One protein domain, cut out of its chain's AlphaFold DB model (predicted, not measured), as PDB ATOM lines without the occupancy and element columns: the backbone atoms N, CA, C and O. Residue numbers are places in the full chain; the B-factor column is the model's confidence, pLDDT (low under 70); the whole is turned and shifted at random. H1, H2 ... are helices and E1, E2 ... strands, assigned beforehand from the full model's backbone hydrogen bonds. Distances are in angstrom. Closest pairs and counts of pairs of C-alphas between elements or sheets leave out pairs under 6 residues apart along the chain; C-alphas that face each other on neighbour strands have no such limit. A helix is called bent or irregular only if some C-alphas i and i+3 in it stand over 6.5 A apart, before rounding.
ATOM      1  N   SER A   8     235.427 211.471 278.551       91.19
ATOM      2  CA  SER A   8     235.013 212.760 279.113       91.19
ATOM      3  C   SER A   8     233.726 213.219 278.441       91.19
ATOM      4  O   SER A   8     232.761 213.581 279.120       91.19
ATOM      5  N   LYS A   9     233.658 213.095 277.110       90.88
ATOM      6  CA  LYS A   9     232.443 213.430 276.369       90.88
ATOM      7  C   LYS A   9     231.282 212.494 276.691       90.88
ATOM      8  O   LYS A   9     230.153 212.950 276.871       90.88
ATOM      9  N   CYS A  10     231.555 211.198 276.817       92.06
ATOM     10  CA  CYS A  10     230.555 210.214 277.224       92.06
ATOM     11  C   CYS A  10     229.980 210.553 278.604       92.06
ATOM     12  O   CYS A  10     228.765 210.528 278.777       92.06
ATOM     13  N   LYS A  11     230.819 210.964 279.561       94.00
ATOM     14  CA  LYS A  11     230.375 211.371 280.899       94.00
ATOM     15  C   LYS A  11     229.443 212.586 280.863       94.00
ATOM     16  O   LYS A  11     228.419 212.590 281.545       94.00
ATOM     17  N   GLU A  12     229.750 213.598 280.051       93.19
ATOM     18  CA  GLU A  12     228.842 214.737 279.840       93.19
ATOM     19  C   GLU A  12     227.489 214.294 279.269       93.19
ATOM     20  O   GLU A  12     226.439 214.782 279.696       93.19
ATOM     21  N   ASN A  13     227.506 213.371 278.305       92.94
ATOM     22  CA  ASN A  13     226.290 212.847 277.691       92.94
ATOM     23  C   ASN A  13     225.452 212.055 278.701       92.94
ATOM     24  O   ASN A  13     224.249 212.291 278.779       92.94
ATOM     25  N   GLN A  14     226.072 211.221 279.540       95.19
ATOM     26  CA  GLN A  14     225.378 210.483 280.600       95.19
ATOM     27  C   GLN A  14     224.618 211.421 281.543       95.19
ATOM     28  O   GLN A  14     223.469 211.148 281.882       95.19
ATOM     29  N   ILE A  15     225.216 212.550 281.937       94.81
ATOM     30  CA  ILE A  15     224.557 213.543 282.801       94.81
ATOM     31  C   ILE A  15     223.327 214.135 282.100       94.81
ATOM     32  O   ILE A  15     222.236 214.146 282.670       94.81
ATOM     33  N   LYS A  16     223.477 214.563 280.841       94.88
ATOM     34  CA  LYS A  16     222.368 215.123 280.046       94.88
ATOM     35  C   LYS A  16     221.234 214.117 279.850       94.88
ATOM     36  O   LYS A  16     220.067 214.491 279.945       94.88
ATOM     37  N   ILE A  17     221.572 212.855 279.594       94.75
ATOM     38  CA  ILE A  17     220.611 211.759 279.445       94.75
ATOM     39  C   ILE A  17     219.867 211.523 280.758       94.75
ATOM     40  O   ILE A  17     218.642 211.458 280.754       94.75
ATOM     41  N   LEU A  18     220.569 211.467 281.892       95.62
ATOM     42  CA  LEU A  18     219.920 211.304 283.195       95.62
ATOM     43  C   LEU A  18     218.954 212.450 283.500       95.62
ATOM     44  O   LEU A  18     217.852 212.205 283.984       95.62
ATOM     45  N   ASP A  19     219.325 213.693 283.203       95.31
ATOM     46  CA  ASP A  19     218.445 214.844 283.427       95.31
ATOM     47  C   ASP A  19     217.226 214.859 282.502       95.31
ATOM     48  O   ASP A  19     216.151 215.316 282.901       95.31
ATOM     49  N   LEU A  20     217.369 214.331 281.288       93.81
ATOM     50  CA  LEU A  20     216.258 214.100 280.374       93.81
ATOM     51  C   LEU A  20     215.324 213.009 280.917       93.81
ATOM     52  O   LEU A  20     214.120 213.228 281.038       93.81
ATOM     53  N   TRP A  21     215.879 211.865 281.308       94.25
ATOM     54  CA  TRP A  21     215.136 210.712 281.814       94.25
ATOM     55  C   TRP A  21     214.413 210.982 283.134       94.25
ATOM     56  O   TRP A  21     213.312 210.481 283.338       94.25
ATOM     57  N   LYS A  22     214.952 211.837 284.010       94.69
ATOM     58  CA  LYS A  22     214.238 212.295 285.218       94.69
ATOM     59  C   LYS A  22     212.930 213.030 284.900       94.69
ATOM     60  O   LYS A  22     212.038 213.051 285.743       94.69
ATOM     61  N   LYS A  23     212.825 213.650 283.720       92.94
ATOM     62  CA  LYS A  23     211.630 214.381 283.258       92.94
ATOM     63  C   LYS A  23     210.680 213.499 282.446       92.94
ATOM     64  O   LYS A  23     209.557 213.911 282.179       92.94
ATOM     65  N   ASP A  24     211.123 212.309 282.050       91.75
ATOM     66  CA  ASP A  24     210.310 211.323 281.351       91.75
ATOM     67  C   ASP A  24     209.542 210.452 282.359       91.75
ATOM     68  O   ASP A  24     210.099 209.962 283.342       91.75
ATOM     69  N   ILE A  25     208.236 210.268 282.145       89.25
ATOM     70  CA  ILE A  25     207.361 209.578 283.109       89.25
ATOM     71  C   ILE A  25     207.766 208.110 283.290       89.25
ATOM     72  O   ILE A  25     207.721 207.605 284.412       89.25
ATOM     73  N   CYS A  26     208.150 207.426 282.214       87.88
ATOM     74  CA  CYS A  26     208.517 206.015 282.259       87.88
ATOM     75  C   CYS A  26     209.909 205.850 282.881       87.88
ATOM     76  O   CYS A  26     210.072 205.164 283.895       87.88
ATOM     77  N   MET A  27     210.900 206.576 282.358       91.62
ATOM     78  CA  MET A  27     212.277 206.471 282.844       91.62
ATOM     79  C   MET A  27     212.421 206.939 284.285       91.62
ATOM     80  O   MET A  27     213.156 206.321 285.051       91.62
ATOM     81  N   SER A  28     211.701 207.981 284.704       92.81
ATOM     82  CA  SER A  28     211.739 208.436 286.098       92.81
ATOM     83  C   SER A  28     211.206 207.388 287.080       92.81
ATOM     84  O   SER A  28     211.701 207.317 288.204       92.81
ATOM     85  N   LYS A  29     210.244 206.541 286.683       91.31
ATOM     86  CA  LYS A  29     209.801 205.399 287.502       91.31
ATOM     87  C   LYS A  29     210.891 204.337 287.582       91.31
ATOM     88  O   LYS A  29     211.227 203.914 288.684       91.31
ATOM     89  N   LEU A  30     211.482 203.957 286.449       90.88
ATOM     90  CA  LEU A  30     212.566 202.970 286.424       90.88
ATOM     91  C   LEU A  30     213.770 203.438 287.260       90.88
ATOM     92  O   LEU A  30     214.286 202.681 288.077       90.88
ATOM     93  N   LEU A  31     214.146 204.714 287.138       93.81
ATOM     94  CA  LEU A  31     215.207 205.352 287.923       93.81
ATOM     95  C   LEU A  31     214.947 205.288 289.432       93.81
ATOM     96  O   LEU A  31     215.884 205.075 290.193       93.81
ATOM     97  N   LYS A  32     213.694 205.442 289.879       94.50
ATOM     98  CA  LYS A  32     213.327 205.315 291.303       94.50
ATOM     99  C   LYS A  32     213.484 203.891 291.836       94.50
ATOM    100  O   LYS A  32     213.680 203.720 293.034       94.50
ATOM    101  N   HIS A  33     213.379 202.888 290.966       94.81
ATOM    102  CA  HIS A  33     213.544 201.476 291.315       94.81
ATOM    103  C   HIS A  33     214.975 200.962 291.115       94.81
ATOM    104  O   HIS A  33     215.299 199.858 291.556       94.81
ATOM    105  N   ALA A  34     215.843 201.746 290.474       95.44
ATOM    106  CA  ALA A  34     217.249 201.411 290.350       95.44
ATOM    107  C   ALA A  34     217.920 201.480 291.728       95.44
ATOM    108  O   ALA A  34     217.903 202.510 292.401       95.44
ATOM    109  N   LYS A  35     218.563 200.384 292.135       96.31
ATOM    110  CA  LYS A  35     219.379 200.343 293.354       96.31
ATOM    111  C   LYS A  35     220.620 201.219 293.209       96.31
ATOM    112  O   LYS A  35     221.072 201.824 294.178       96.31
ATOM    113  N   ARG A  36     221.183 201.270 292.000       96.81
ATOM    114  CA  ARG A  36     222.287 202.163 291.643       96.81
ATOM    115  C   ARG A  36     222.170 202.576 290.183       96.81
ATOM    116  O   ARG A  36     221.733 201.792 289.344       96.81
ATOM    117  N   VAL A  37     222.614 203.791 289.886       97.12
ATOM    118  CA  VAL A  37     222.879 204.252 288.523       97.12
ATOM    119  C   VAL A  37     224.382 204.443 288.396       97.12
ATOM    120  O   VAL A  37     224.988 205.157 289.192       97.12
ATOM    121  N   LEU A  38     224.977 203.767 287.427       97.56
ATOM    122  CA  LEU A  38     226.395 203.789 287.129       97.56
ATOM    123  C   LEU A  38     226.686 204.775 286.004       97.56
ATOM    124  O   LEU A  38     226.085 204.711 284.929       97.56
ATOM    125  N   THR A  39     227.644 205.655 286.255       96.88
ATOM    126  CA  THR A  39     228.198 206.604 285.287       96.88
ATOM    127  C   THR A  39     229.714 206.434 285.226       96.88
ATOM    128  O   THR A  39     230.301 205.703 286.021       96.88
ATOM    129  N   ILE A  40     230.367 207.088 284.270       95.50
ATOM    130  CA  ILE A  40     231.825 207.061 284.138       95.50
ATOM    131  C   ILE A  40     232.466 207.717 285.380       95.50
ATOM    132  O   ILE A  40     232.120 208.859 285.720       95.50
ATOM    133  N   PRO A  41     233.444 207.053 286.029       94.94
ATOM    134  CA  PRO A  41     234.224 205.917 285.512       94.94
ATOM    135  C   PRO A  41     233.666 204.514 285.808       94.94
ATOM    136  O   PRO A  41     234.034 203.574 285.112       94.94
ATOM    137  N   ASP A  42     232.767 204.363 286.776       95.06
ATOM    138  CA  ASP A  42     232.300 203.061 287.275       95.06
ATOM    139  C   ASP A  42     231.597 202.206 286.209       95.06
ATOM    140  O   ASP A  42     231.666 200.978 286.243       95.06
ATOM    141  N   SER A  43     230.924 202.831 285.238       95.19
ATOM    142  CA  SER A  43     230.250 202.095 284.163       95.19
ATOM    143  C   SER A  43     231.206 201.521 283.107       95.19
ATOM    144  O   SER A  43     230.801 200.646 282.343       95.19
ATOM    145  N   VAL A  44     232.480 201.947 283.077       93.88
ATOM    146  CA  VAL A  44     233.454 201.543 282.043       93.88
ATOM    147  C   VAL A  44     233.706 200.040 282.036       93.88
ATOM    148  O   VAL A  44     233.700 199.424 280.969       93.88
ATOM    149  N   GLU A  45     233.898 199.434 283.209       93.31
ATOM    150  CA  GLU A  45     234.123 197.989 283.304       93.31
ATOM    151  C   GLU A  45     232.916 197.202 282.783       93.31
ATOM    152  O   GLU A  45     233.072 196.244 282.027       93.31
ATOM    153  N   VAL A  46     231.710 197.656 283.120       95.56
ATOM    154  CA  VAL A  46     230.465 197.003 282.718       95.56
ATOM    155  C   VAL A  46     230.284 197.051 281.194       95.56
ATOM    156  O   VAL A  46     229.995 196.015 280.597       95.56
ATOM    157  N   TYR A  47     230.554 198.185 280.524       93.38
ATOM    158  CA  TYR A  47     230.511 198.236 279.048       93.38
ATOM    159  C   TYR A  47     231.486 197.248 278.409       93.38
ATOM    160  O   TYR A  47     231.141 196.569 277.442       93.38
ATOM    161  N   ASN A  48     232.705 197.147 278.947       91.25
ATOM    162  CA  ASN A  48     233.701 196.219 278.417       91.25
ATOM    163  C   ASN A  48     233.215 194.767 278.532       91.25
ATOM    164  O   ASN A  48     233.459 193.963 277.634       91.25
ATOM    165  N   ARG A  49     232.485 194.429 279.601       93.62
ATOM    166  CA  ARG A  49     231.929 193.087 279.824       93.62
ATOM    167  C   ARG A  49     230.718 192.769 278.946       93.62
ATOM    168  O   ARG A  49     230.580 191.613 278.539       93.62
ATOM    169  N   PHE A  50     229.919 193.775 278.585       92.56
ATOM    170  CA  PHE A  50     228.833 193.656 277.602       92.56
ATOM    171  C   PHE A  50     229.308 193.375 276.165       92.56
ATOM    172  O   PHE A  50     228.481 193.084 275.301       92.56
ATOM    173  N   SER A  51     230.604 193.494 275.866       85.19
ATOM    174  CA  SER A  51     231.149 193.218 274.530       85.19
ATOM    175  C   SER A  51     231.227 191.715 274.205       85.19
ATOM    176  O   SER A  51     231.237 190.855 275.096       85.19
ATOM    177  N   GLY A  52     231.311 191.399 272.907       81.94
ATOM    178  CA  GLY A  52     231.423 190.023 272.403       81.94
ATOM    179  C   GLY A  52     230.090 189.273 272.308       81.94
ATOM    180  O   GLY A  52     230.081 188.049 272.379       81.94
ATOM    181  N   ARG A  53     228.975 190.009 272.196       87.62
ATOM    182  CA  ARG A  53     227.648 189.481 271.838       87.62
ATOM    183  C   ARG A  53     227.685 189.038 270.374       87.62
ATOM    184  O   ARG A  53     228.234 189.771 269.555       87.62
ATOM    185  N   ASN A  54     227.080 187.900 270.048       80.88
ATOM    186  CA  ASN A  54     226.883 187.474 268.660       80.88
ATOM    187  C   ASN A  54     225.406 187.599 268.294       80.88
ATOM    188  O   ASN A  54     224.554 187.262 269.118       80.88
ATOM    189  N   ASN A  55     225.109 188.063 267.076       76.69
ATOM    190  CA  ASN A  55     223.745 188.043 266.548       76.69
ATOM    191  C   ASN A  55     223.255 186.599 266.512       76.69
ATOM    192  O   ASN A  55     223.986 185.697 266.103       76.69
ATOM    193  N   SER A  56     222.036 186.396 266.982       75.00
ATOM    194  CA  SER A  56     221.503 185.060 267.227       75.00
ATOM    195  C   SER A  56     220.146 184.873 266.572       75.00
ATOM    196  O   SER A  56     219.947 183.913 265.834       75.00
ATOM    197  N   GLU A  57     219.226 185.804 266.816       85.00
ATOM    198  CA  GLU A  57     217.812 185.641 266.504       85.00
ATOM    199  C   GLU A  57     217.190 186.986 266.122       85.00
ATOM    200  O   GLU A  57     217.729 188.054 266.427       85.00
ATOM    201  N   TYR A  58     216.020 186.925 265.489       87.69
ATOM    202  CA  TYR A  58     215.197 188.094 265.209       87.69
ATOM    203  C   TYR A  58     213.791 187.880 265.758       87.69
ATOM    204  O   TYR A  58     213.173 186.854 265.478       87.69
ATOM    205  N   ILE A  59     213.263 188.876 266.468       88.38
ATOM    206  CA  ILE A  59     211.916 188.835 267.049       88.38
ATOM    207  C   ILE A  59     211.042 189.872 266.356       88.38
ATOM    208  O   ILE A  59     211.422 191.035 266.237       88.38
ATOM    209  N   HIS A  60     209.845 189.478 265.921       88.25
ATOM    210  CA  HIS A  60     208.885 190.420 265.352       88.25
ATOM    211  C   HIS A  60     208.429 191.454 266.390       88.25
ATOM    212  O   HIS A  60     208.060 191.105 267.511       88.25
ATOM    213  N   LYS A  61     208.358 192.728 265.986       86.94
ATOM    214  CA  LYS A  61     207.927 193.850 266.845       86.94
ATOM    215  C   LYS A  61     206.551 193.626 267.491       86.94
ATOM    216  O   LYS A  61     206.309 194.099 268.598       86.94
ATOM    217  N   ASN A  62     205.671 192.861 266.840       87.12
ATOM    218  CA  ASN A  62     204.337 192.533 267.357       87.12
ATOM    219  C   ASN A  62     204.352 191.498 268.496       87.12
ATOM    220  O   ASN A  62     203.453 191.519 269.330       87.12
ATOM    221  N   ASN A  63     205.373 190.638 268.565       87.50
ATOM    222  CA  ASN A  63     205.478 189.564 269.561       87.50
ATOM    223  C   ASN A  63     206.535 189.841 270.638       87.50
ATOM    224  O   ASN A  63     206.744 189.028 271.538       87.50
ATOM    225  N   ILE A  64     207.223 190.981 270.549       87.81
ATOM    226  CA  ILE A  64     208.419 191.265 271.343       87.81
ATOM    227  C   ILE A  64     208.197 191.164 272.852       87.81
ATOM    228  O   ILE A  64     209.071 190.671 273.561       87.81
ATOM    229  N   ASN A  65     207.031 191.584 273.351       85.19
ATOM    230  CA  ASN A  65     206.734 191.513 274.780       85.19
ATOM    231  C   ASN A  65     206.756 190.072 275.283       85.19
ATOM    232  O   ASN A  65     207.338 189.822 276.335       85.19
ATOM    233  N   ASP A  66     206.162 189.142 274.540       88.00
ATOM    234  CA  ASP A  66     206.050 187.749 274.960       88.00
ATOM    235  C   ASP A  66     207.373 187.016 274.738       88.00
ATOM    236  O   ASP A  66     207.907 186.398 275.661       88.00
ATOM    237  N   GLU A  67     207.951 187.133 273.540       91.25
ATOM    238  CA  GLU A  67     209.148 186.381 273.159       91.25
ATOM    239  C   GLU A  67     210.397 186.847 273.919       91.25
ATOM    240  O   GLU A  67     211.145 186.019 274.440       91.25
ATOM    241  N   PHE A  68     210.611 188.160 274.065       90.00
ATOM    242  CA  PHE A  68     211.782 188.662 274.787       90.00
ATOM    243  C   PHE A  68     211.659 188.464 276.295       90.00
ATOM    244  O   PHE A  68     212.635 188.101 276.947       90.00
ATOM    245  N   THR A  69     210.463 188.636 276.862       89.12
ATOM    246  CA  THR A  69     210.248 188.334 278.284       89.12
ATOM    247  C   THR A  69     210.464 186.851 278.559       89.12
ATOM    248  O   THR A  69     211.148 186.509 279.521       89.12
ATOM    249  N   ALA A  70     209.951 185.966 277.698       92.00
ATOM    250  CA  ALA A  70     210.195 184.531 277.810       92.00
ATOM    251  C   ALA A  70     211.684 184.188 277.663       92.00
ATOM    252  O   ALA A  70     212.168 183.289 278.347       92.00
ATOM    253  N   LEU A  71     212.424 184.899 276.805       92.44
ATOM    254  CA  LEU A  71     213.874 184.756 276.698       92.44
ATOM    255  C   LEU A  71     214.568 185.154 278.005       92.44
ATOM    256  O   LEU A  71     215.336 184.360 278.539       92.44
ATOM    257  N   LEU A  72     214.282 186.341 278.545       93.38
ATOM    258  CA  LEU A  72     214.866 186.809 279.806       93.38
ATOM    259  C   LEU A  72     214.524 185.879 280.980       93.38
ATOM    260  O   LEU A  72     215.397 185.580 281.791       93.38
ATOM    261  N   ASP A  73     213.293 185.365 281.041       94.50
ATOM    262  CA  ASP A  73     212.833 184.437 282.083       94.50
ATOM    263  C   ASP A  73     213.589 183.092 282.082       94.50
ATOM    264  O   ASP A  73     213.616 182.410 283.106       94.50
ATOM    265  N   LYS A  74     214.229 182.698 280.967       93.88
ATOM    266  CA  LYS A  74     215.098 181.505 280.925       93.88
ATOM    267  C   LYS A  74     216.401 181.700 281.699       93.88
ATOM    268  O   LYS A  74     216.988 180.712 282.134       93.88
ATOM    269  N   PHE A  75     216.864 182.943 281.827       93.38
ATOM    270  CA  PHE A  75     218.187 183.260 282.367       93.38
ATOM    271  C   PHE A  75     218.135 183.981 283.710       93.38
ATOM    272  O   PHE A  75     219.060 183.823 284.502       93.38
ATOM    273  N   TYR A  76     217.076 184.747 283.979       95.00
ATOM    274  CA  TYR A  76     217.015 185.635 285.133       95.00
ATOM    275  C   TYR A  76     215.823 185.337 286.033       95.00
ATOM    276  O   TYR A  76     214.686 185.166 285.588       95.00
ATOM    277  N   SER A  77     216.075 185.346 287.339       94.75
ATOM    278  CA  SER A  77     215.016 185.205 288.340       94.75
ATOM    279  C   SER A  77     214.431 186.562 288.736       94.75
ATOM    280  O   SER A  77     215.126 187.577 288.755       94.75
ATOM    281  N   LEU A  78     213.143 186.608 289.103       94.75
ATOM    282  CA  LEU A  78     212.467 187.872 289.444       94.75
ATOM    283  C   LEU A  78     213.148 188.655 290.572       94.75
ATOM    284  O   LEU A  78     212.997 189.864 290.619       94.75
ATOM    285  N   ASN A  79     213.878 187.994 291.476       94.94
ATOM    286  CA  ASN A  79     214.556 188.650 292.599       94.94
ATOM    287  C   ASN A  79     216.008 189.053 292.289       94.94
ATOM    288  O   ASN A  79     216.688 189.652 293.131       94.94
ATOM    289  N   GLU A  80     216.489 188.729 291.094       96.12
ATOM    290  CA  GLU A  80     217.851 188.989 290.664       96.12
ATOM    291  C   GLU A  80     218.060 190.464 290.352       96.12
ATOM    292  O   GLU A  80     217.168 191.143 289.844       96.12
ATOM    293  N   HIS A  81     219.246 190.975 290.671       96.69
ATOM    294  CA  HIS A  81     219.639 192.307 290.240       96.69
ATOM    295  C   HIS A  81     220.502 192.200 288.992       96.69
ATOM    296  O   HIS A  81     221.457 191.429 288.963       96.69
ATOM    297  N   LEU A  82     220.181 193.013 287.996       97.44
ATOM    298  CA  LEU A  82     220.789 192.981 286.678       97.44
ATOM    299  C   LEU A  82     221.447 194.323 286.374       97.44
ATOM    300  O   LEU A  82     220.989 195.377 286.836       97.44
ATOM    301  N   TYR A  83     222.499 194.282 285.564       97.94
ATOM    302  CA  TYR A  83     222.973 195.453 284.848       97.94
ATOM    303  C   TYR A  83     222.123 195.660 283.601       97.94
ATOM    304  O   TYR A  83     221.938 194.739 282.810       97.94
ATOM    305  N   VAL A  84     221.617 196.879 283.431       96.69
ATOM    306  CA  VAL A  84     220.753 197.250 282.312       96.69
ATOM    307  C   VAL A  84     221.268 198.531 281.671       96.69
ATOM    308  O   VAL A  84     221.372 199.561 282.335       96.69
ATOM    309  N   LEU A  85     221.558 198.486 280.379       95.75
ATOM    310  CA  LEU A  85     221.843 199.658 279.556       95.75
ATOM    311  C   LEU A  85     220.690 199.848 278.590       95.75
ATOM    312  O   LEU A  85     220.355 198.944 277.836       95.75
ATOM    313  N   TYR A  86     220.092 201.032 278.625       94.25
ATOM    314  CA  TYR A  86     219.006 201.404 277.733       94.25
ATOM    315  C   TYR A  86     219.429 202.591 276.870       94.25
ATOM    316  O   TYR A  86     219.739 203.668 277.383       94.25
ATOM    317  N   SER A  87     219.410 202.394 275.560       91.31
ATOM    318  CA  SER A  87     219.687 203.411 274.554       91.31
ATOM    319  C   SER A  87     218.372 203.828 273.907       91.31
ATOM    320  O   SER A  87     217.933 203.237 272.925       91.31
ATOM    321  N   GLY A  88     217.714 204.834 274.474       89.75
ATOM    322  CA  GLY A  88     216.445 205.353 273.967       89.75
ATOM    323  C   GLY A  88     215.948 206.543 274.779       89.75
ATOM    324  O   GLY A  88     216.574 206.935 275.772       89.75
ATOM    325  N   ARG A  89     214.836 207.153 274.357       85.69
ATOM    326  CA  ARG A  89     214.269 208.369 274.969       85.69
ATOM    327  C   ARG A  89     215.300 209.488 275.102       85.69
ATOM    328  O   ARG A  89     215.362 210.168 276.121       85.69
ATOM    329  N   THR A  90     216.125 209.661 274.076       83.75
ATOM    330  CA  THR A  90     217.176 210.682 273.938       83.75
ATOM    331  C   THR A  90     216.960 211.597 272.734       83.75
ATOM    332  O   THR A  90     217.861 212.349 272.378       83.75
ATOM    333  N   CYS A  91     215.783 211.583 272.099       78.94
ATOM    334  CA  CYS A  91     215.451 212.355 270.890       78.94
ATOM    335  C   CYS A  91     215.740 213.865 270.978       78.94
ATOM    336  O   CYS A  91     215.977 214.506 269.960       78.94
ATOM    337  N   LYS A  92     215.780 214.438 272.189       79.31
ATOM    338  CA  LYS A  92     216.134 215.850 272.428       79.31
ATOM    339  C   LYS A  92     217.644 216.128 272.448       79.31
ATOM    340  O   LYS A  92     218.048 217.261 272.697       79.31
ATOM    341  N   LEU A  93     218.477 215.111 272.252       80.50
ATOM    342  CA  LEU A  93     219.933 215.213 272.221       80.50
ATOM    343  C   LEU A  93     220.437 214.957 270.802       80.50
ATOM    344  O   LEU A  93     219.909 214.110 270.087       80.50
ATOM    345  N   ASN A  94     221.501 215.657 270.409       74.31
ATOM    346  CA  ASN A  94     222.233 215.298 269.200       74.31
ATOM    347  C   ASN A  94     222.981 213.982 269.459       74.31
ATOM    348  O   ASN A  94     223.929 213.964 270.245       74.31
ATOM    349  N   LYS A  95     222.526 212.902 268.815       66.75
ATOM    350  CA  LYS A  95     223.019 211.531 269.016       66.75
ATOM    351  C   LYS A  95     224.221 211.177 268.133       66.75
ATOM    352  O   LYS A  95     224.701 210.048 268.196       66.75
ATOM    353  N   MET A  96     224.699 212.099 267.291       64.12
ATOM    354  CA  MET A  96     225.806 211.823 266.375       64.12
ATOM    355  C   MET A  96     227.050 211.396 267.173       64.12
ATOM    356  O   MET A  96     227.549 212.147 268.012       64.12
ATOM    357  N   GLY A  97     227.522 210.169 266.936       63.59
ATOM    358  CA  GLY A  97     228.669 209.590 267.643       63.59
ATOM    359  C   GLY A  97     228.380 209.069 269.056       63.59
ATOM    360  O   GLY A  97     229.326 208.822 269.804       63.59
ATOM    361  N   PHE A  98     227.112 208.901 269.455       77.50
ATOM    362  CA  PHE A  98     226.787 208.210 270.706       77.50
ATOM    363  C   PHE A  98     227.108 206.722 270.554       77.50
ATOM    364  O   PHE A  98     226.489 206.020 269.762       77.50
ATOM    365  N   LEU A  99     228.078 206.259 271.335       82.12
ATOM    366  CA  LEU A  99     228.352 204.841 271.560       82.12
ATOM    367  C   LEU A  99     227.655 204.390 272.854       82.12
ATOM    368  O   LEU A  99     227.198 205.238 273.623       82.12
ATOM    369  N   ASP A 100     227.626 203.086 273.135       86.69
ATOM    370  CA  ASP A 100     227.050 202.518 274.370       86.69
ATOM    371  C   ASP A 100     227.524 203.266 275.634       86.69
ATOM    372  O   ASP A 100     226.743 203.540 276.544       86.69
ATOM    373  N   GLN A 101     228.792 203.694 275.659       91.38
ATOM    374  CA  GLN A 101     229.404 204.417 276.780       91.38
ATOM    375  C   GLN A 101     228.754 205.778 277.072       91.38
ATOM    376  O   GLN A 101     228.902 206.301 278.179       91.38
ATOM    377  N   ALA A 102     228.033 206.363 276.112       92.06
ATOM    378  CA  ALA A 102     227.301 207.610 276.307       92.06
ATOM    379  C   ALA A 102     226.082 207.436 277.226       92.06
ATOM    380  O   ALA A 102     225.639 208.425 277.806       92.06
ATOM    381  N   TYR A 103     225.562 206.217 277.394       94.44
ATOM    382  CA  TYR A 103     224.355 205.931 278.173       94.44
ATOM    383  C   TYR A 103     224.704 205.386 279.558       94.44
ATOM    384  O   TYR A 103     225.528 204.483 279.654       94.44
ATOM    385  N   PRO A 104     224.106 205.886 280.652       96.00
ATOM    386  CA  PRO A 104     224.355 205.353 281.992       96.00
ATOM    387  C   PRO A 104     223.789 203.928 282.133       96.00
ATOM    388  O   PRO A 104     222.876 203.536 281.406       96.00
ATOM    389  N   ILE A 105     224.310 203.167 283.097       97.12
ATOM    390  CA  ILE A 105     223.880 201.784 283.353       97.12
ATOM    391  C   ILE A 105     223.070 201.730 284.643       97.12
ATOM    392  O   ILE A 105     223.471 202.263 285.677       97.12
ATOM    393  N   PHE A 106     221.943 201.044 284.612       95.56
ATOM    394  CA  PHE A 106     221.141 200.769 285.789       95.56
ATOM    395  C   PHE A 106     221.561 199.460 286.435       95.56
ATOM    396  O   PHE A 106     221.805 198.467 285.758       95.56
ATOM    397  N   TYR A 107     221.584 199.453 287.758       97.38
ATOM    398  CA  TYR A 107     221.606 198.239 288.551       97.38
ATOM    399  C   TYR A 107     220.262 198.120 289.255       97.38
ATOM    400  O   TYR A 107     219.967 198.891 290.177       97.38
ATOM    401  N   LEU A 108     219.411 197.217 288.777       96.00
ATOM    402  CA  LEU A 108     218.011 197.153 289.187       96.00
ATOM    403  C   LEU A 108     217.512 195.709 289.229       96.00
ATOM    404  O   LEU A 108     218.075 194.826 288.592       96.00
ATOM    405  N   ASN A 109     216.465 195.468 290.009       96.69
ATOM    406  CA  ASN A 109     215.891 194.138 290.149       96.69
ATOM    407  C   ASN A 109     215.028 193.769 288.923       96.69
ATOM    408  O   ASN A 109     214.218 194.585 288.475       96.69
ATOM    409  N   TYR A 110     215.182 192.550 288.397       95.75
ATOM    410  CA  TYR A 110     214.544 192.101 287.158       95.75
ATOM    411  C   TYR A 110     213.025 192.320 287.141       95.75
ATOM    412  O   TYR A 110     212.486 192.715 286.108       95.75
ATOM    413  N   VAL A 111     212.330 192.185 288.279       95.38
ATOM    414  CA  VAL A 111     210.878 192.429 288.356       95.38
ATOM    415  C   VAL A 111     210.483 193.817 287.840       95.38
ATOM    416  O   VAL A 111     209.437 193.974 287.210       95.38
ATOM    417  N   PHE A 112     211.320 194.833 288.071       94.25
ATOM    418  CA  PHE A 112     211.048 196.191 287.610       94.25
ATOM    419  C   PHE A 112     211.345 196.343 286.124       94.25
ATOM    420  O   PHE A 112     210.560 196.986 285.433       94.25
ATOM    421  N   LEU A 113     212.413 195.720 285.611       92.00
ATOM    422  CA  LEU A 113     212.654 195.694 284.169       92.00
ATOM    423  C   LEU A 113     211.468 195.043 283.459       92.00
ATOM    424  O   LEU A 113     210.869 195.673 282.600       92.00
ATOM    425  N   LYS A 114     211.064 193.843 283.885       91.62
ATOM    426  CA  LYS A 114     209.933 193.099 283.314       91.62
ATOM    427  C   LYS A 114     208.636 193.910 283.318       91.62
ATOM    428  O   LYS A 114     207.893 193.893 282.344       91.62
ATOM    429  N   ARG A 115     208.375 194.659 284.394       90.88
ATOM    430  CA  ARG A 115     207.177 195.503 284.517       90.88
ATOM    431  C   ARG A 115     207.154 196.681 283.540       90.88
ATOM    432  O   ARG A 115     206.073 197.049 283.095       90.88
ATOM    433  N   TYR A 116     208.303 197.298 283.269       87.75
ATOM    434  CA  TYR A 116     208.392 198.525 282.465       87.75
ATOM    435  C   TYR A 116     208.938 198.296 281.050       87.75
ATOM    436  O   TYR A 116     208.940 199.224 280.250       87.75
ATOM    437  N   PHE A 117     209.390 197.081 280.733       84.50
ATOM    438  CA  PHE A 117     210.093 196.744 279.497       84.50
ATOM    439  C   PHE A 117     209.341 197.186 278.238       84.50
ATOM    440  O   PHE A 117     209.924 197.861 277.394       84.50
ATOM    441  N   SER A 118     208.045 196.882 278.137       83.50
ATOM    442  CA  SER A 118     207.234 197.246 276.971       83.50
ATOM    443  C   SER A 118     207.211 198.762 276.740       83.50
ATOM    444  O   SER A 118     207.390 199.232 275.618       83.50
ATOM    445  N   GLU A 119     207.093 199.558 277.805       85.69
ATOM    446  CA  GLU A 119     207.124 201.021 277.718       85.69
ATOM    447  C   GLU A 119     208.485 201.565 277.236       85.69
ATOM    448  O   GLU A 119     208.551 202.687 276.727       85.69
ATOM    449  N   LEU A 120     209.576 200.806 277.389       83.62
ATOM    450  CA  LEU A 120     210.917 201.212 276.962       83.62
ATOM    451  C   LEU A 120     211.142 201.017 275.458       83.62
ATOM    452  O   LEU A 120     211.834 201.826 274.844       83.62
ATOM    453  N   ILE A 121     210.585 199.964 274.863       85.19
ATOM    454  CA  ILE A 121     210.971 199.532 273.508       85.19
ATOM    455  C   ILE A 121     210.046 200.035 272.393       85.19
ATOM    456  O   ILE A 121     210.469 200.100 271.242       85.19
ATOM    457  N   TYR A 122     208.819 200.454 272.718       82.25
ATOM    458  CA  TYR A 122     207.865 201.015 271.745       82.25
ATOM    459  C   TYR A 122     208.040 202.520 271.488       82.25
ATOM    460  O   TYR A 122     207.161 203.168 270.924       82.25
ATOM    461  N   THR A 123     209.156 203.113 271.908       79.88
ATOM    462  CA  THR A 123     209.470 204.506 271.574       79.88
ATOM    463  C   THR A 123     210.164 204.589 270.223       79.88
ATOM    464  O   THR A 123     211.086 203.820 269.971       79.88
ATOM    465  N   GLU A 124     209.796 205.576 269.401       75.19
ATOM    466  CA  GLU A 124     210.377 205.788 268.060       75.19
ATOM    467  C   GLU A 124     211.907 205.893 268.057       75.19
ATOM    468  O   GLU A 124     212.554 205.591 267.063       75.19
ATOM    469  N   ASP A 125     212.497 206.319 269.173       84.19
ATOM    470  CA  ASP A 125     213.926 206.563 269.285       84.19
ATOM    471  C   ASP A 125     214.679 205.496 270.098       84.19
ATOM    472  O   ASP A 125     215.810 205.744 270.533       84.19
ATOM    473  N   PHE A 126     214.050 204.332 270.302       88.00
ATOM    474  CA  PHE A 126     214.676 203.144 270.876       88.00
ATOM    475  C   PHE A 126     215.735 202.571 269.928       88.00
ATOM    476  O   PHE A 126     215.478 202.349 268.744       88.00
ATOM    477  N   PHE A 127     216.910 202.294 270.485       88.31
ATOM    478  CA  PHE A 127     218.053 201.745 269.767       88.31
ATOM    479  C   PHE A 127     218.515 200.405 270.340       88.31
ATOM    480  O   PHE A 127     218.649 199.447 269.587       88.31
ATOM    481  N   SER A 128     218.749 200.313 271.651       91.50
ATOM    482  CA  SER A 128     219.184 199.059 272.277       91.50
ATOM    483  C   SER A 128     218.787 198.943 273.744       91.50
ATOM    484  O   SER A 128     218.660 199.942 274.460       91.50
ATOM    485  N   LEU A 129     218.598 197.709 274.201       94.44
ATOM    486  CA  LEU A 129     218.466 197.337 275.601       94.44
ATOM    487  C   LEU A 129     219.382 196.145 275.872       94.44
ATOM    488  O   LEU A 129     219.092 195.027 275.454       94.44
ATOM    489  N   ILE A 130     220.448 196.383 276.629       95.44
ATOM    490  CA  ILE A 130     221.394 195.352 277.048       95.44
ATOM    491  C   ILE A 130     221.109 194.992 278.502       95.44
ATOM    492  O   ILE A 130     221.032 195.875 279.357       95.44
ATOM    493  N   VAL A 131     220.978 193.702 278.782       96.25
ATOM    494  CA  VAL A 131     220.660 193.138 280.095       96.25
ATOM    495  C   VAL A 131     221.678 192.057 280.433       96.25
ATOM    496  O   VAL A 131     221.966 191.194 279.604       96.25
ATOM    497  N   SER A 132     222.216 192.083 281.649       97.25
ATOM    498  CA  SER A 132     223.182 191.086 282.109       97.25
ATOM    499  C   SER A 132     223.068 190.813 283.602       97.25
ATOM    500  O   SER A 132     222.761 191.725 284.376       97.25
ATOM    501  N   ASP A 133     223.369 189.583 284.018       95.69
ATOM    502  CA  ASP A 133     223.622 189.280 285.426       95.69
ATOM    503  C   ASP A 133     224.910 189.959 285.922       95.69
ATOM    504  O   ASP A 133     225.766 190.404 285.155       95.69
ATOM    505  N   VAL A 134     225.075 190.031 287.241       94.62
ATOM    506  CA  VAL A 134     226.215 190.726 287.862       94.62
ATOM    507  C   VAL A 134     227.578 190.107 287.561       94.62
ATOM    508  O   VAL A 134     228.586 190.806 287.678       94.62
ATOM    509  N   ASN A 135     227.621 188.824 287.191       94.44
ATOM    510  CA  ASN A 135     228.850 188.108 286.853       94.44
ATOM    511  C   ASN A 135     229.103 188.072 285.341       94.44
ATOM    512  O   ASN A 135     230.152 187.584 284.918       94.44
ATOM    513  N   PHE A 136     228.195 188.627 284.533       94.31
ATOM    514  CA  PHE A 136     228.261 188.619 283.073       94.31
ATOM    515  C   PHE A 136     228.317 187.209 282.475       94.31
ATOM    516  O   PHE A 136     228.907 187.011 281.407       94.31
ATOM    517  N   ASN A 137     227.706 186.236 283.156       93.62
ATOM    518  CA  ASN A 137     227.533 184.888 282.623       93.62
ATOM    519  C   ASN A 137     226.610 184.913 281.407       93.62
ATOM    520  O   ASN A 137     226.830 184.183 280.447       93.62
ATOM    521  N   THR A 138     225.608 185.785 281.430       94.25
ATOM    522  CA  THR A 138     224.673 186.033 280.343       94.25
ATOM    523  C   THR A 138     224.624 187.531 280.063       94.25
ATOM    524  O   THR A 138     224.455 188.350 280.966       94.25
ATOM    525  N   VAL A 139     224.786 187.907 278.796       95.75
ATOM    526  CA  VAL A 139     224.542 189.265 278.292       95.75
ATOM    527  C   VAL A 139     223.589 189.130 277.117       95.75
ATOM    528  O   VAL A 139     223.924 188.441 276.158       95.75
ATOM    529  N   ILE A 140     222.434 189.780 277.180       95.19
ATOM    530  CA  ILE A 140     221.411 189.773 276.128       95.19
ATOM    531  C   ILE A 140     221.196 191.211 275.683       95.19
ATOM    532  O   ILE A 140     220.988 192.089 276.514       95.19
ATOM    533  N   ASP A 141     221.240 191.446 274.382       94.00
ATOM    534  CA  ASP A 141     220.977 192.729 273.749       94.00
ATOM    535  C   ASP A 141     219.797 192.590 272.801       94.00
ATOM    536  O   ASP A 141     219.817 191.768 271.885       94.00
ATOM    537  N   LEU A 142     218.776 193.396 273.054       93.06
ATOM    538  CA  LEU A 142     217.701 193.658 272.122       93.06
ATOM    539  C   LEU A 142     218.010 194.968 271.420       93.06
ATOM    540  O   LEU A 142     217.982 196.022 272.055       93.06
ATOM    541  N   SER A 143     218.228 194.915 270.116       89.75
ATOM    542  CA  SER A 143     218.569 196.099 269.344       89.75
ATOM    543  C   SER A 143     217.615 196.323 268.180       89.75
ATOM    544  O   SER A 143     217.107 195.403 267.543       89.75
ATOM    545  N   ASN A 144     217.371 197.597 267.915       83.94
ATOM    546  CA  ASN A 144     216.701 198.111 266.733       83.94
ATOM    547  C   ASN A 144     217.764 198.669 265.774       83.94
ATOM    548  O   ASN A 144     217.626 199.784 265.268       83.94
ATOM    549  N   ILE A 145     218.890 197.955 265.628       69.50
ATOM    550  CA  ILE A 145     219.973 198.366 264.735       69.50
ATOM    551  C   ILE A 145     219.535 198.074 263.305       69.50
ATOM    552  O   ILE A 145     219.678 196.973 262.779       69.50
ATOM    553  N   ASP A 146     218.959 199.132 262.743       56.75
ATOM    554  CA  ASP A 146     218.834 199.442 261.329       56.75
ATOM    555  C   ASP A 146     220.182 199.226 260.620       56.75
ATOM    556  O   ASP A 146     221.099 200.042 260.728       56.75
ATOM    557  N   ASN A 147     220.277 198.121 259.878       50.81
ATOM    558  CA  ASN A 147     220.912 198.158 258.565       50.81
ATOM    559  C   ASN A 147     219.871 197.766 257.500       50.81
ATOM    560  O   ASN A 147     220.067 196.849 256.712       50.81
ATOM    561  N   HIS A 148     218.714 198.433 257.488       50.59
ATOM    562  CA  HIS A 148     217.580 198.147 256.598       50.59
ATOM    563  C   HIS A 148     217.891 198.380 255.107       50.59
ATOM    564  O   HIS A 148     217.083 198.031 254.248       50.59
ATOM    565  N   MET A 149     219.062 198.949 254.787       52.62
ATOM    566  CA  MET A 149     219.612 198.950 253.427       52.62
ATOM    567  C   MET A 149     220.266 197.620 253.033       52.62
ATOM    568  O   MET A 149     220.285 197.292 251.850       52.62
ATOM    569  N   GLU A 150     220.789 196.861 253.996       57.31
ATOM    570  CA  GLU A 150     221.433 195.560 253.778       57.31
ATOM    571  C   GLU A 150     220.488 194.384 254.086       57.31
ATOM    572  O   GLU A 150     220.620 193.334 253.465       57.31
ATOM    573  N   GLU A 151     219.500 194.572 254.974       64.25
ATOM    574  CA  GLU A 151     218.556 193.531 255.426       64.25
ATOM    575  C   GLU A 151     217.079 194.013 255.420       64.25
ATOM    576  O   GLU A 151     216.444 194.156 256.477       64.25
ATOM    577  N   PRO A 152     216.495 194.303 254.242       66.81
ATOM    578  CA  PRO A 152     215.135 194.842 254.119       66.81
ATOM    579  C   PRO A 152     214.029 193.879 254.593       66.81
ATOM    580  O   PRO A 152     212.944 194.324 254.967       66.81
ATOM    581  N   GLU A 153     214.269 192.567 254.644       72.25
ATOM    582  CA  GLU A 153     213.312 191.580 255.170       72.25
ATOM    583  C   GLU A 153     213.137 191.621 256.707       72.25
ATOM    584  O   GLU A 153     212.251 190.950 257.252       72.25
ATOM    585  N   HIS A 154     213.949 192.412 257.419       72.25
ATOM    586  CA  HIS A 154     213.958 192.500 258.885       72.25
ATOM    587  C   HIS A 154     213.432 193.837 259.449       72.25
ATOM    588  O   HIS A 154     213.509 194.058 260.655       72.25
ATOM    589  N   VAL A 155     212.825 194.699 258.624       76.75
ATOM    590  CA  VAL A 155     212.317 196.036 259.028       76.75
ATOM    591  C   VAL A 155     211.331 195.989 260.209       76.75
ATOM    592  O   VAL A 155     211.349 196.856 261.087       76.75
ATOM    593  N   ASP A 156     210.513 194.939 260.291       84.00
ATOM    594  CA  ASP A 156     209.514 194.756 261.355       84.00
ATOM    595  C   ASP A 156     209.997 193.865 262.510       84.00
ATOM    596  O   ASP A 156     209.193 193.311 263.271       84.00
ATOM    597  N   LYS A 157     211.313 193.698 262.650       86.81
ATOM    598  CA  LYS A 157     211.932 192.857 263.674       86.81
ATOM    599  C   LYS A 157     212.940 193.648 264.504       86.81
ATOM    600  O   LYS A 157     213.446 194.682 264.081       86.81
ATOM    601  N   TYR A 158     213.210 193.144 265.698       88.75
ATOM    602  CA  TYR A 158     214.383 193.495 266.484       88.75
ATOM    603  C   TYR A 158     215.423 192.384 266.367       88.75
ATOM    604  O   TYR A 158     215.062 191.210 266.249       88.75
ATOM    605  N   THR A 159     216.696 192.750 266.460       89.81
ATOM    606  CA  THR A 159     217.811 191.801 266.507       89.81
ATOM    607  C   THR A 159     218.125 191.457 267.954       89.81
ATOM    608  O   THR A 159     218.269 192.349 268.796       89.81
ATOM    609  N   ILE A 160     218.261 190.164 268.232       91.19
ATOM    610  CA  ILE A 160     218.753 189.647 269.504       91.19
ATOM    611  C   ILE A 160     220.195 189.200 269.332       91.19
ATOM    612  O   ILE A 160     220.512 188.339 268.500       91.19
ATOM    613  N   SER A 161     221.059 189.723 270.190       91.62
ATOM    614  CA  SER A 161     222.449 189.295 270.280       91.62
ATOM    615  C   SER A 161     222.748 188.895 271.712       91.62
ATOM    616  O   SER A 161     222.455 189.647 272.640       91.62
ATOM    617  N   TYR A 162     223.353 187.730 271.923       91.19
ATOM    618  CA  TYR A 162     223.714 187.313 273.272       91.19
ATOM    619  C   TYR A 162     225.097 186.686 273.365       91.19
ATOM    620  O   TYR A 162     225.720 186.279 272.382       91.19
ATOM    621  N   LYS A 163     225.593 186.662 274.596       92.38
ATOM    622  CA  LYS A 163     226.833 186.027 275.026       92.38
ATOM    623  C   LYS A 163     226.511 185.213 276.268       92.38
ATOM    624  O   LYS A 163     226.016 185.775 277.242       92.38
ATOM    625  N   ILE A 164     226.804 183.919 276.216       87.88
ATOM    626  CA  ILE A 164     226.649 182.996 277.341       87.88
ATOM    627  C   ILE A 164     228.028 182.422 277.651       87.88
ATOM    628  O   ILE A 164     228.682 181.848 276.779       87.88
ATOM    629  N   ILE A 165     228.482 182.597 278.884       83.62
ATOM    630  CA  ILE A 165     229.688 181.974 279.416       83.62
ATOM    631  C   ILE A 165     229.224 180.760 280.213       83.62
ATOM    632  O   ILE A 165     228.761 180.889 281.344       83.62
TER     633      ILE A 165
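AT A GLANCE: This is residues 8 to 165 of the 168 residues of an uncharacterized protein of Muribacter muris (UniProt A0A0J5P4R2). One twisted sheet of seven strands has two helices, H4 and H5, over one face and the short helix H3 across the other. H2 packs on H5 and on the sheet at E4, while H1 lies off the sheet near H2. The 158 printed residues include five named helices and seven named strands, in the order H1 H2 E1 H3 E2 H4 E3 E4 H5 E5 E6 E7. The sheet, E1 E4 E3 E5 E6 E7 E2, is antiparallel throughout; the class is mixed, helices and strands. The whole is compact and rounded, with a radius of gyration of the C-alphas of 14.7 A and spans of 37 by 36 by 30 A.

HOW THE PARTS SIT: H1, residues 8 to 21, is close to but not clearly touching H2, residues 25 to 33; the closest C-alphas, of Trp 21 and Met 27, are 5.2 A apart. H1 is only just not on the sheet, with 4 pairs of C-alphas within 10 A. H2 is on the sheet, over E4, residues 105 to 109, at a height of 9.8 A. Edge strand E1, residues 34 to 38, pairs with E4, N 35 and O 107 being 2.8 A apart. H3, residues 43 to 49, runs across E3, residues 81 to 87, at 82 degrees on the local plane. The other edge strand, E2, residues 54 to 60, pairs with E7, residues 157 to 164, N 56 to O 160 at 2.9 A. H4, residues 64 to 75, is over E6, residues 138 to 143, and E7, on the opposite face from H3. E3 and E4 form a hairpin, with N 84 to O 106 at 2.8 A. H5, residues 110 to 121, is irregular, C-alphas 115 and 118 being 7.7 A apart; it is over E3 and E5, residues 128 to 133, on the same face as H4. E4, H5 and E5 make a split strand-helix-strand unit, two strands running the same way with E3 between them, and a right-handed crossover. H5 touches H2, with the closest C-alphas, of Cys 26 and Glu 119, 6.9 A apart. H5 only just touches H4, with 3 pairs of C-alphas within 8 A, the closest those of Asn 65 and Ser 118 at 6.2 A. E3 pairs with E5, N 85 to O 130 at 2.9 A. E5, E6 and E7 form a meander, each the antiparallel neighbour of the one before, with N 131 to O 140 and N 141 to O 161 each at 2.8 A. Every O i to N i+4 pair is within hydrogen-bond range in H1 and H3; H2 has 4 of 5, H4 7 of 8 and H5 6 of 8.

IN THESE COORDINATES: H1 begins at C-alpha 8 (235.013, 212.760, 279.113) and is 20.2 A long. E3 measures 19.2 A and E7 22.4 A; E7 ends at C-alpha 164 (226.649, 182.996, 277.341).

THE WHOLE: The C-alphas farthest apart, of Asn 79 and Met 149, are 40.8 A apart. The printed part has no cut. The links E3 to E4 and E6 to E7 are long, and pLDDT is under 70 at residues 95 to 97 and 145 to 152.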